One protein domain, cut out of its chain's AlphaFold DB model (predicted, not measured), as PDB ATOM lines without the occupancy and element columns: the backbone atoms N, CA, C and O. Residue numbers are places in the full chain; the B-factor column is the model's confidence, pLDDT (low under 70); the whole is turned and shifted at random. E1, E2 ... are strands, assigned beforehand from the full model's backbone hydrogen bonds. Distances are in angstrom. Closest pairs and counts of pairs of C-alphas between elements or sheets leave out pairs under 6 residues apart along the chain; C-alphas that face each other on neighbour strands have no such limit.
ATOM      1  N   ASP A  77     -12.906  21.923   3.634       74.62
ATOM      2  CA  ASP A  77     -13.315  21.917   2.236       74.62
ATOM      3  C   ASP A  77     -14.390  22.995   2.069       74.62
ATOM      4  O   ASP A  77     -15.468  22.918   2.664       74.62
ATOM      5  N   TRP A  78     -14.049  24.072   1.365       78.94
ATOM      6  CA  TRP A  78     -14.970  25.177   1.119       78.94
ATOM      7  C   TRP A  78     -15.768  24.868  -0.139       78.94
ATOM      8  O   TRP A  78     -15.178  24.603  -1.186       78.94
ATOM      9  N   ALA A  79     -17.093  24.932  -0.038       71.31
ATOM     10  CA  ALA A  79     -17.946  24.743  -1.196       71.31
ATOM     11  C   ALA A  79     -17.681  25.871  -2.204       71.31
ATOM     12  O   ALA A  79     -17.614  27.050  -1.838       71.31
ATOM     13  N   GLU A  80     -17.520  25.516  -3.481       64.56
ATOM     14  CA  GLU A  80     -17.561  26.509  -4.552       64.56
ATOM     15  C   GLU A  80     -18.932  27.198  -4.520       64.56
ATOM     16  O   GLU A  80     -19.921  26.542  -4.180       64.56
ATOM     17  N   PRO A  81     -19.016  28.509  -4.819       55.41
ATOM     18  CA  PRO A  81     -20.288  29.211  -4.843       55.41
ATOM     19  C   PRO A  81     -21.178  28.516  -5.868       55.41
ATOM     20  O   PRO A  81     -20.979  28.648  -7.074       55.41
ATOM     21  N   ALA A  82     -22.105  27.704  -5.378       53.97
ATOM     22  CA  ALA A  82     -22.991  26.967  -6.238       53.97
ATOM     23  C   ALA A  82     -23.934  27.973  -6.903       53.97
ATOM     24  O   ALA A  82     -24.597  28.752  -6.216       53.97
ATOM     25  N   ASP A  83     -24.058  27.902  -8.228       48.38
ATOM     26  CA  ASP A  83     -25.186  28.472  -8.976       48.38
ATOM     27  C   ASP A  83     -26.480  27.673  -8.678       48.38
ATOM     28  O   ASP A  83     -27.250  27.344  -9.577       48.38
ATOM     29  N   SER A  84     -26.678  27.234  -7.430       48.69
ATOM     30  CA  SER A  84     -27.729  26.291  -7.070       48.69
ATOM     31  C   SER A  84     -28.979  27.029  -6.632       48.69
ATOM     32  O   SER A  84     -29.038  27.569  -5.524       48.69
ATOM     33  N   ASP A  85     -29.986  26.942  -7.491       46.91
ATOM     34  CA  ASP A  85     -31.416  27.060  -7.210       46.91
ATOM     35  C   ASP A  85     -31.865  26.010  -6.166       46.91
ATOM     36  O   ASP A  85     -32.691  25.140  -6.438       46.91
ATOM     37  N   SER A  86     -31.274  26.028  -4.969       49.31
ATOM     38  CA  SER A  86     -31.737  25.206  -3.854       49.31
ATOM     39  C   SER A  86     -32.935  25.923  -3.246       49.31
ATOM     40  O   SER A  86     -32.788  26.919  -2.544       49.31
ATOM     41  N   GLU A  87     -34.133  25.435  -3.568       52.25
ATOM     42  CA  GLU A  87     -35.419  25.929  -3.051       52.25
ATOM     43  C   GLU A  87     -35.562  25.747  -1.521       52.25
ATOM     44  O   GLU A  87     -36.517  26.237  -0.921       52.25
ATOM     45  N   ASP A  88     -34.580  25.105  -0.880       55.31
ATOM     46  CA  ASP A  88     -34.457  24.930   0.561       55.31
ATOM     47  C   ASP A  88     -33.464  25.964   1.126       55.31
ATOM     48  O   ASP A  88     -32.288  25.980   0.771       55.31
ATOM     49  N   GLY A  89     -33.946  26.856   1.999       70.94
ATOM     50  CA  GLY A  89     -33.335  28.145   2.380       70.94
ATOM     51  C   GLY A  89     -31.996  28.153   3.143       70.94
ATOM     52  O   GLY A  89     -31.736  29.114   3.872       70.94
ATOM     53  N   CYS A  90     -31.152  27.130   2.986       80.75
ATOM     54  CA  CYS A  90     -29.821  27.008   3.579       80.75
ATOM     55  C   CYS A  90     -28.771  26.597   2.533       80.75
ATOM     56  O   CYS A  90     -28.856  25.527   1.936       80.75
ATOM     57  N   VAL A  91     -27.726  27.407   2.366       86.06
ATOM     58  CA  VAL A  91     -26.610  27.162   1.438       86.06
ATOM     59  C   VAL A  91     -25.414  26.591   2.200       86.06
ATOM     60  O   VAL A  91     -24.975  27.178   3.189       86.06
ATOM     61  N   LEU A  92     -24.861  25.462   1.747       86.62
ATOM     62  CA  LEU A  92     -23.629  24.883   2.300       86.62
ATOM     63  C   LEU A  92     -22.421  25.767   1.947       86.62
ATOM     64  O   LEU A  92     -22.200  26.083   0.783       86.62
ATOM     65  N   ILE A  93     -21.619  26.138   2.946       85.56
ATOM     66  CA  ILE A  93     -20.416  26.973   2.774       85.56
ATOM     67  C   ILE A  93     -19.142  26.144   2.918       85.56
ATOM     68  O   ILE A  93     -18.120  26.447   2.305       85.56
ATOM     69  N   GLY A  94     -19.182  25.092   3.731       84.81
ATOM     70  CA  GLY A  94     -18.033  24.216   3.863       84.81
ATOM     71  C   GLY A  94     -18.253  23.031   4.780       84.81
ATOM     72  O   GLY A  94     -19.161  23.006   5.614       84.81
ATOM     73  N   GLU A  95     -17.371  22.057   4.631       87.62
ATOM     74  CA  GLU A  95     -17.328  20.843   5.426       87.62
ATOM     75  C   GLU A  95     -15.936  20.640   6.013       87.62
ATOM     76  O   GLU A  95     -14.912  20.823   5.356       87.62
ATOM     77  N   GLU A  96     -15.885  20.217   7.270       84.25
ATOM     78  CA  GLU A  96     -14.634  19.786   7.876       84.25
ATOM     79  C   GLU A  96     -14.292  18.360   7.418       84.25
ATOM     80  O   GLU A  96     -15.070  17.421   7.618       84.25
ATOM     81  N   ASN A  97     -13.099  18.180   6.851       80.19
ATOM     82  CA  ASN A  97     -12.582  16.886   6.407       80.19
ATOM     83  C   ASN A  97     -11.982  16.084   7.579       80.19
ATOM     84  O   ASN A  97     -10.798  15.745   7.605       80.19
ATOM     85  N   SER A  98     -12.816  15.831   8.583       79.50
ATOM     86  CA  SER A  98     -12.518  15.029   9.772       79.50
ATOM     87  C   SER A  98     -13.563  13.910   9.885       79.50
ATOM     88  O   SER A  98     -14.716  14.104   9.508       79.50
ATOM     89  N   GLU A  99     -13.211  12.755  10.462       77.19
ATOM     90  CA  GLU A  99     -14.164  11.640  10.688       77.19
ATOM     91  C   GLU A  99     -15.364  12.041  11.570       77.19
ATOM     92  O   GLU A  99     -16.428  11.443  11.477       77.19
ATOM     93  N   ASN A 100     -15.198  13.078  12.396       78.94
ATOM     94  CA  ASN A 100     -16.258  13.714  13.188       78.94
ATOM     95  C   ASN A 100     -16.470  15.178  12.761       78.94
ATOM     96  O   ASN A 100     -16.717  16.048  13.600       78.94
ATOM     97  N   GLY A 101     -16.258  15.470  11.478       82.12
ATOM     98  CA  GLY A 101     -16.322  16.820  10.934       82.12
ATOM     99  C   GLY A 101     -17.710  17.444  11.057       82.12
ATOM    100  O   GLY A 101     -18.712  16.765  11.281       82.12
ATOM    101  N   LYS A 102     -17.772  18.766  10.915       87.25
ATOM    102  CA  LYS A 102     -19.027  19.521  10.865       87.25
ATOM    103  C   LYS A 102     -19.248  20.102   9.472       87.25
ATOM    104  O   LYS A 102     -18.295  20.553   8.840       87.25
ATOM    105  N   ALA A 103     -20.499  20.118   9.034       88.00
ATOM    106  CA  ALA A 103     -20.951  20.863   7.866       88.00
ATOM    107  C   ALA A 103     -21.505  22.221   8.309       88.00
ATOM    108  O   ALA A 103     -22.158  22.320   9.353       88.00
ATOM    109  N   TRP A 104     -21.214  23.262   7.534       89.00
ATOM    110  CA  TRP A 104     -21.537  24.652   7.834       89.00
ATOM    111  C   TRP A 104     -22.431  25.223   6.743       89.00
ATOM    112  O   TRP A 104     -22.072  25.192   5.567       89.00
ATOM    113  N   PHE A 105     -23.561  25.792   7.144       87.69
ATOM    114  CA  PHE A 105     -24.588  26.324   6.258       87.69
ATOM    115  C   PHE A 105     -24.877  27.786   6.600       87.69
ATOM    116  O   PHE A 105     -24.878  28.149   7.777       87.69
ATOM    117  N   VAL A 106     -25.160  28.617   5.600       87.88
ATOM    118  CA  VAL A 106     -25.789  29.929   5.790       87.88
ATOM    119  C   VAL A 106     -27.241  29.834   5.370       87.88
ATOM    120  O   VAL A 106     -27.549  29.467   4.240       87.88
ATOM    121  N   CYS A 107     -28.119  30.162   6.302       86.19
ATOM    122  CA  CYS A 107     -29.556  30.105   6.139       86.19
ATOM    123  C   CYS A 107     -30.153  31.508   6.223       86.19
ATOM    124  O   CYS A 107     -29.685  32.346   6.997       86.19
ATOM    125  N   ALA A 108     -31.216  31.746   5.459       84.19
ATOM    126  CA  ALA A 108     -31.997  32.979   5.570       84.19
ATOM    127  C   ALA A 108     -32.829  33.032   6.866       84.19
ATOM    128  O   ALA A 108     -33.168  34.109   7.340       84.19
ATOM    129  N   GLU A 109     -33.143  31.870   7.446       84.44
ATOM    130  CA  GLU A 109     -33.899  31.727   8.690       84.44
ATOM    131  C   GLU A 109     -33.207  30.734   9.630       84.44
ATOM    132  O   GLU A 109     -32.381  29.915   9.222       84.44
ATOM    133  N   LYS A 110     -33.535  30.807  10.921       85.69
ATOM    134  CA  LYS A 110     -33.008  29.872  11.913       85.69
ATOM    135  C   LYS A 110     -33.666  28.505  11.721       85.69
ATOM    136  O   LYS A 110     -34.881  28.404  11.860       85.69
ATOM    137  N   SER A 111     -32.875  27.455  11.497       82.31
ATOM    138  CA  SER A 111     -33.409  26.088  11.498       82.31
ATOM    139  C   SER A 111     -33.960  25.703  12.883       82.31
ATOM    140  O   SER A 111     -33.376  26.038  13.920       82.31
ATOM    141  N   GLU A 112     -35.096  25.001  12.887       83.00
ATOM    142  CA  GLU A 112     -35.727  24.416  14.078       83.00
ATOM    143  C   GLU A 112     -35.211  22.998  14.385       83.00
ATOM    144  O   GLU A 112     -35.597  22.403  15.396       83.00
ATOM    145  N   ASP A 113     -34.329  22.448  13.544       81.88
ATOM    146  CA  ASP A 113     -33.806  21.099  13.721       81.88
ATOM    147  C   ASP A 113     -32.948  20.994  14.993       81.88
ATOM    148  O   ASP A 113     -31.963  21.720  15.144       81.88
ATOM    149  N   PRO A 114     -33.217  20.028  15.893       83.56
ATOM    150  CA  PRO A 114     -32.441  19.864  17.126       83.56
ATOM    151  C   PRO A 114     -30.995  19.415  16.873       83.56
ATOM    152  O   PRO A 114     -30.154  19.503  17.765       83.56
ATOM    153  N   ASN A 115     -30.708  18.926  15.664       83.44
ATOM    154  CA  ASN A 115     -29.378  18.505  15.229       83.44
ATOM    155  C   ASN A 115     -28.594  19.634  14.530       83.44
ATOM    156  O   ASN A 115     -27.447  19.405  14.144       83.44
ATOM    157  N   MET A 116     -29.193  20.822  14.363       86.44
ATOM    158  CA  MET A 116     -28.550  22.005  13.789       86.44
ATOM    159  C   MET A 116     -28.314  23.082  14.846       86.44
ATOM    160  O   MET A 116     -29.231  23.610  15.470       86.44
ATOM    161  N   GLU A 117     -27.055  23.477  15.009       89.56
ATOM    162  CA  GLU A 117     -26.673  24.599  15.864       89.56
ATOM    163  C   GLU A 117     -26.582  25.883  15.029       89.56
ATOM    164  O   GLU A 117     -25.567  26.133  14.377       89.56
ATOM    165  N   CYS A 118     -27.638  26.702  15.048       89.81
ATOM    166  CA  CYS A 118     -27.690  27.985  14.337       89.81
ATOM    167  C   CYS A 118     -27.334  29.178  15.235       89.81
ATOM    168  O   CYS A 118     -27.838  29.313  16.351       89.81
ATOM    169  N   SER A 119     -26.479  30.069  14.731       88.38
ATOM    170  CA  SER A 119     -26.068  31.320  15.382       88.38
ATOM    171  C   SER A 119     -26.189  32.484  14.402       88.38
ATOM    172  O   SER A 119     -25.863  32.328  13.231       88.38
ATOM    173  N   GLU A 120     -26.640  33.646  14.864       85.62
ATOM    174  CA  GLU A 120     -26.749  34.838  14.013       85.62
ATOM    175  C   GLU A 120     -25.368  35.303  13.544       85.62
ATOM    176  O   GLU A 120     -24.414  35.373  14.330       85.62
ATOM    177  N   VAL A 121     -25.260  35.634  12.256       78.94
ATOM    178  CA  VAL A 121     -24.039  36.209  11.691       78.94
ATOM    179  C   VAL A 121     -23.961  37.679  12.109       78.94
ATOM    180  O   VAL A 121     -24.483  38.573  11.449       78.94
ATOM    181  N   LEU A 122     -23.308  37.941  13.242       63.62
ATOM    182  CA  LEU A 122     -23.013  39.294  13.721       63.62
ATOM    183  C   LEU A 122     -21.806  39.873  12.970       63.62
ATOM    184  O   LEU A 122     -20.771  40.142  13.580       63.62
ATOM    185  N   ASP A 123     -21.917  40.050  11.651       60.88
ATOM    186  CA  ASP A 123     -20.886  40.745  10.881       60.88
ATOM    187  C   ASP A 123     -21.318  42.176  10.541       60.88
ATOM    188  O   ASP A 123     -22.271  42.451   9.816       60.88
ATOM    189  N   PHE A 124     -20.562  43.112  11.103       51.72
ATOM    190  CA  PHE A 124     -20.739  44.568  11.129       51.72
ATOM    191  C   PHE A 124     -20.546  45.241   9.755       51.72
ATOM    192  O   PHE A 124     -20.608  46.469   9.653       51.72
ATOM    193  N   ALA A 125     -20.308  44.454   8.704       53.12
ATOM    194  CA  ALA A 125     -20.019  44.918   7.349       53.12
ATOM    195  C   ALA A 125     -21.058  44.494   6.292       53.12
ATOM    196  O   ALA A 125     -21.041  45.047   5.189       53.12
ATOM    197  N   SER A 126     -21.976  43.574   6.605       49.56
ATOM    198  CA  SER A 126     -22.949  43.056   5.637       49.56
ATOM    199  C   SER A 126     -24.333  43.665   5.862       49.56
ATOM    200  O   SER A 126     -24.860  43.686   6.968       49.56
ATOM    201  N   LYS A 127     -24.946  44.177   4.788       52.66
ATOM    202  CA  LYS A 127     -26.301  44.767   4.796       52.66
ATOM    203  C   LYS A 127     -27.426  43.740   5.005       52.66
ATOM    204  O   LYS A 127     -28.588  44.136   5.044       52.66
ATOM    205  N   ASN A 128     -27.092  42.462   5.149       55.09
ATOM    206  CA  ASN A 128     -28.046  41.377   5.317       55.09
ATOM    207  C   ASN A 128     -28.193  41.076   6.811       55.09
ATOM    208  O   ASN A 128     -27.554  40.184   7.360       55.09
ATOM    209  N   GLN A 129     -29.002  41.884   7.496       58.12
ATOM    210  CA  GLN A 129     -29.462  41.532   8.837       58.12
ATOM    211  C   GLN A 129     -30.457  40.377   8.700       58.12
ATOM    212  O   GLN A 129     -31.435  40.515   7.969       58.12
ATOM    213  N   GLY A 130     -30.207  39.263   9.391       67.19
ATOM    214  CA  GLY A 130     -31.119  38.113   9.419       67.19
ATOM    215  C   GLY A 130     -30.543  36.795   8.901       67.19
ATOM    216  O   GLY A 130     -31.259  35.806   8.917       67.19
ATOM    217  N   GLU A 131     -29.277  36.744   8.480       78.44
ATOM    218  CA  GLU A 131     -28.642  35.479   8.089       78.44
ATOM    219  C   GLU A 131     -28.151  34.687   9.318       78.44
ATOM    220  O   GLU A 131     -27.562  35.234  10.262       78.44
ATOM    221  N   TYR A 132     -28.377  33.374   9.293       86.94
ATOM    222  CA  TYR A 132     -27.995  32.428  10.337       86.94
ATOM    223  C   TYR A 132     -26.892  31.500   9.839       86.94
ATOM    224  O   TYR A 132     -27.010  30.884   8.787       86.94
ATOM    225  N   LEU A 133     -25.835  31.341  10.630       88.19
ATOM    226  CA  LEU A 133     -24.815  30.320  10.423       88.19
ATOM    227  C   LEU A 133     -25.208  29.060  11.197       88.19
ATOM    228  O   LEU A 133     -25.125  29.035  12.427       88.19
ATOM    229  N   CYS A 134     -25.614  28.023  10.475       90.25
ATOM    230  CA  CYS A 134     -26.033  26.734  11.014       90.25
ATOM    231  C   CYS A 134     -24.938  25.677  10.857       90.25
ATOM    232  O   CYS A 134     -24.174  25.684   9.890       90.25
ATOM    233  N   LYS A 135     -24.837  24.769  11.831       90.88
ATOM    234  CA  LYS A 135     -23.823  23.707  11.854       90.88
ATOM    235  C   LYS A 135     -24.455  22.370  12.176       90.88
ATOM    236  O   LYS A 135     -25.200  22.276  13.149       90.88
ATOM    237  N   THR A 136     -24.056  21.338  11.445       90.50
ATOM    238  CA  THR A 136     -24.527  19.964  11.660       90.50
ATOM    239  C   THR A 136     -23.329  19.028  11.781       90.50
ATOM    240  O   THR A 136     -22.363  19.186  11.026       90.50
ATOM    241  N   PRO A 137     -23.334  18.055  12.709       85.94
ATOM    242  CA  PRO A 137     -22.337  16.993  12.698       85.94
ATOM    243  C   PRO A 137     -22.468  16.158  11.418       85.94
ATOM    244  O   PRO A 137     -23.576  15.835  10.988       85.94
ATOM    245  N   LYS A 138     -21.336  15.777  10.827       76.25
ATOM    246  CA  LYS A 138     -21.293  14.810   9.733       76.25
ATOM    247  C   LYS A 138     -21.661  13.455  10.332       76.25
ATOM    248  O   LYS A 138     -20.883  12.871  11.081       76.25
TER     249      LYS A 138
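What this domain is: This is residues 77 to 138 of the 140 residues of the protein "Hypothetical protein" of Haptolina brevifila (UniProt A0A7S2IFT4). Little regular structure is here beyond one strongly twisted antiparallel sheet, E1 E2 E4 E3, with loops beyond both of its ends. Residues 77 to 89 loop out past its E1 edge, and 77 to 78 pair antiparallel with 94 to 95 of E1. The 62 printed residues, 23 in named elements, hold strands E1 to E4 in chain order and no named helix: all strand, compact, radius of gyration of the C-alphas 12.0 A, spans 35 by 28 by 24 A.

How they stand to each other: Inner strands E2, residues 102 to 107, and E4, residues 132 to 137, are antiparallel at 155 degrees; N 105 and O 134 are 2.8 A apart. Edge strand E1, residues 90 to 96, forms a hairpin with E2 at 158 degrees; N 91 and O 106 are 2.8 A apart. Edge strand E3, residues 117 to 120, forms a hairpin with E4 at 162 degrees; N 119 and O 133 are 2.9 A apart. E1 and E3 are apart.

Where its parts are: E1 runs 17.4 A from C-alpha 90 at (-29.821, 27.008, 3.579). E2 runs 15.7 A, E3 10.4 A, and E4 16.6 A to C-alpha 137 at (-22.337, 16.993, 12.698).

The domain as a whole: The farthest C-alphas, Glu 99 and Lys 127, are 35.8 A apart. The printed part has no cut; E3 to E4 is a long link. Residues 80 to 88 and 122 to 130 have pLDDT under 70.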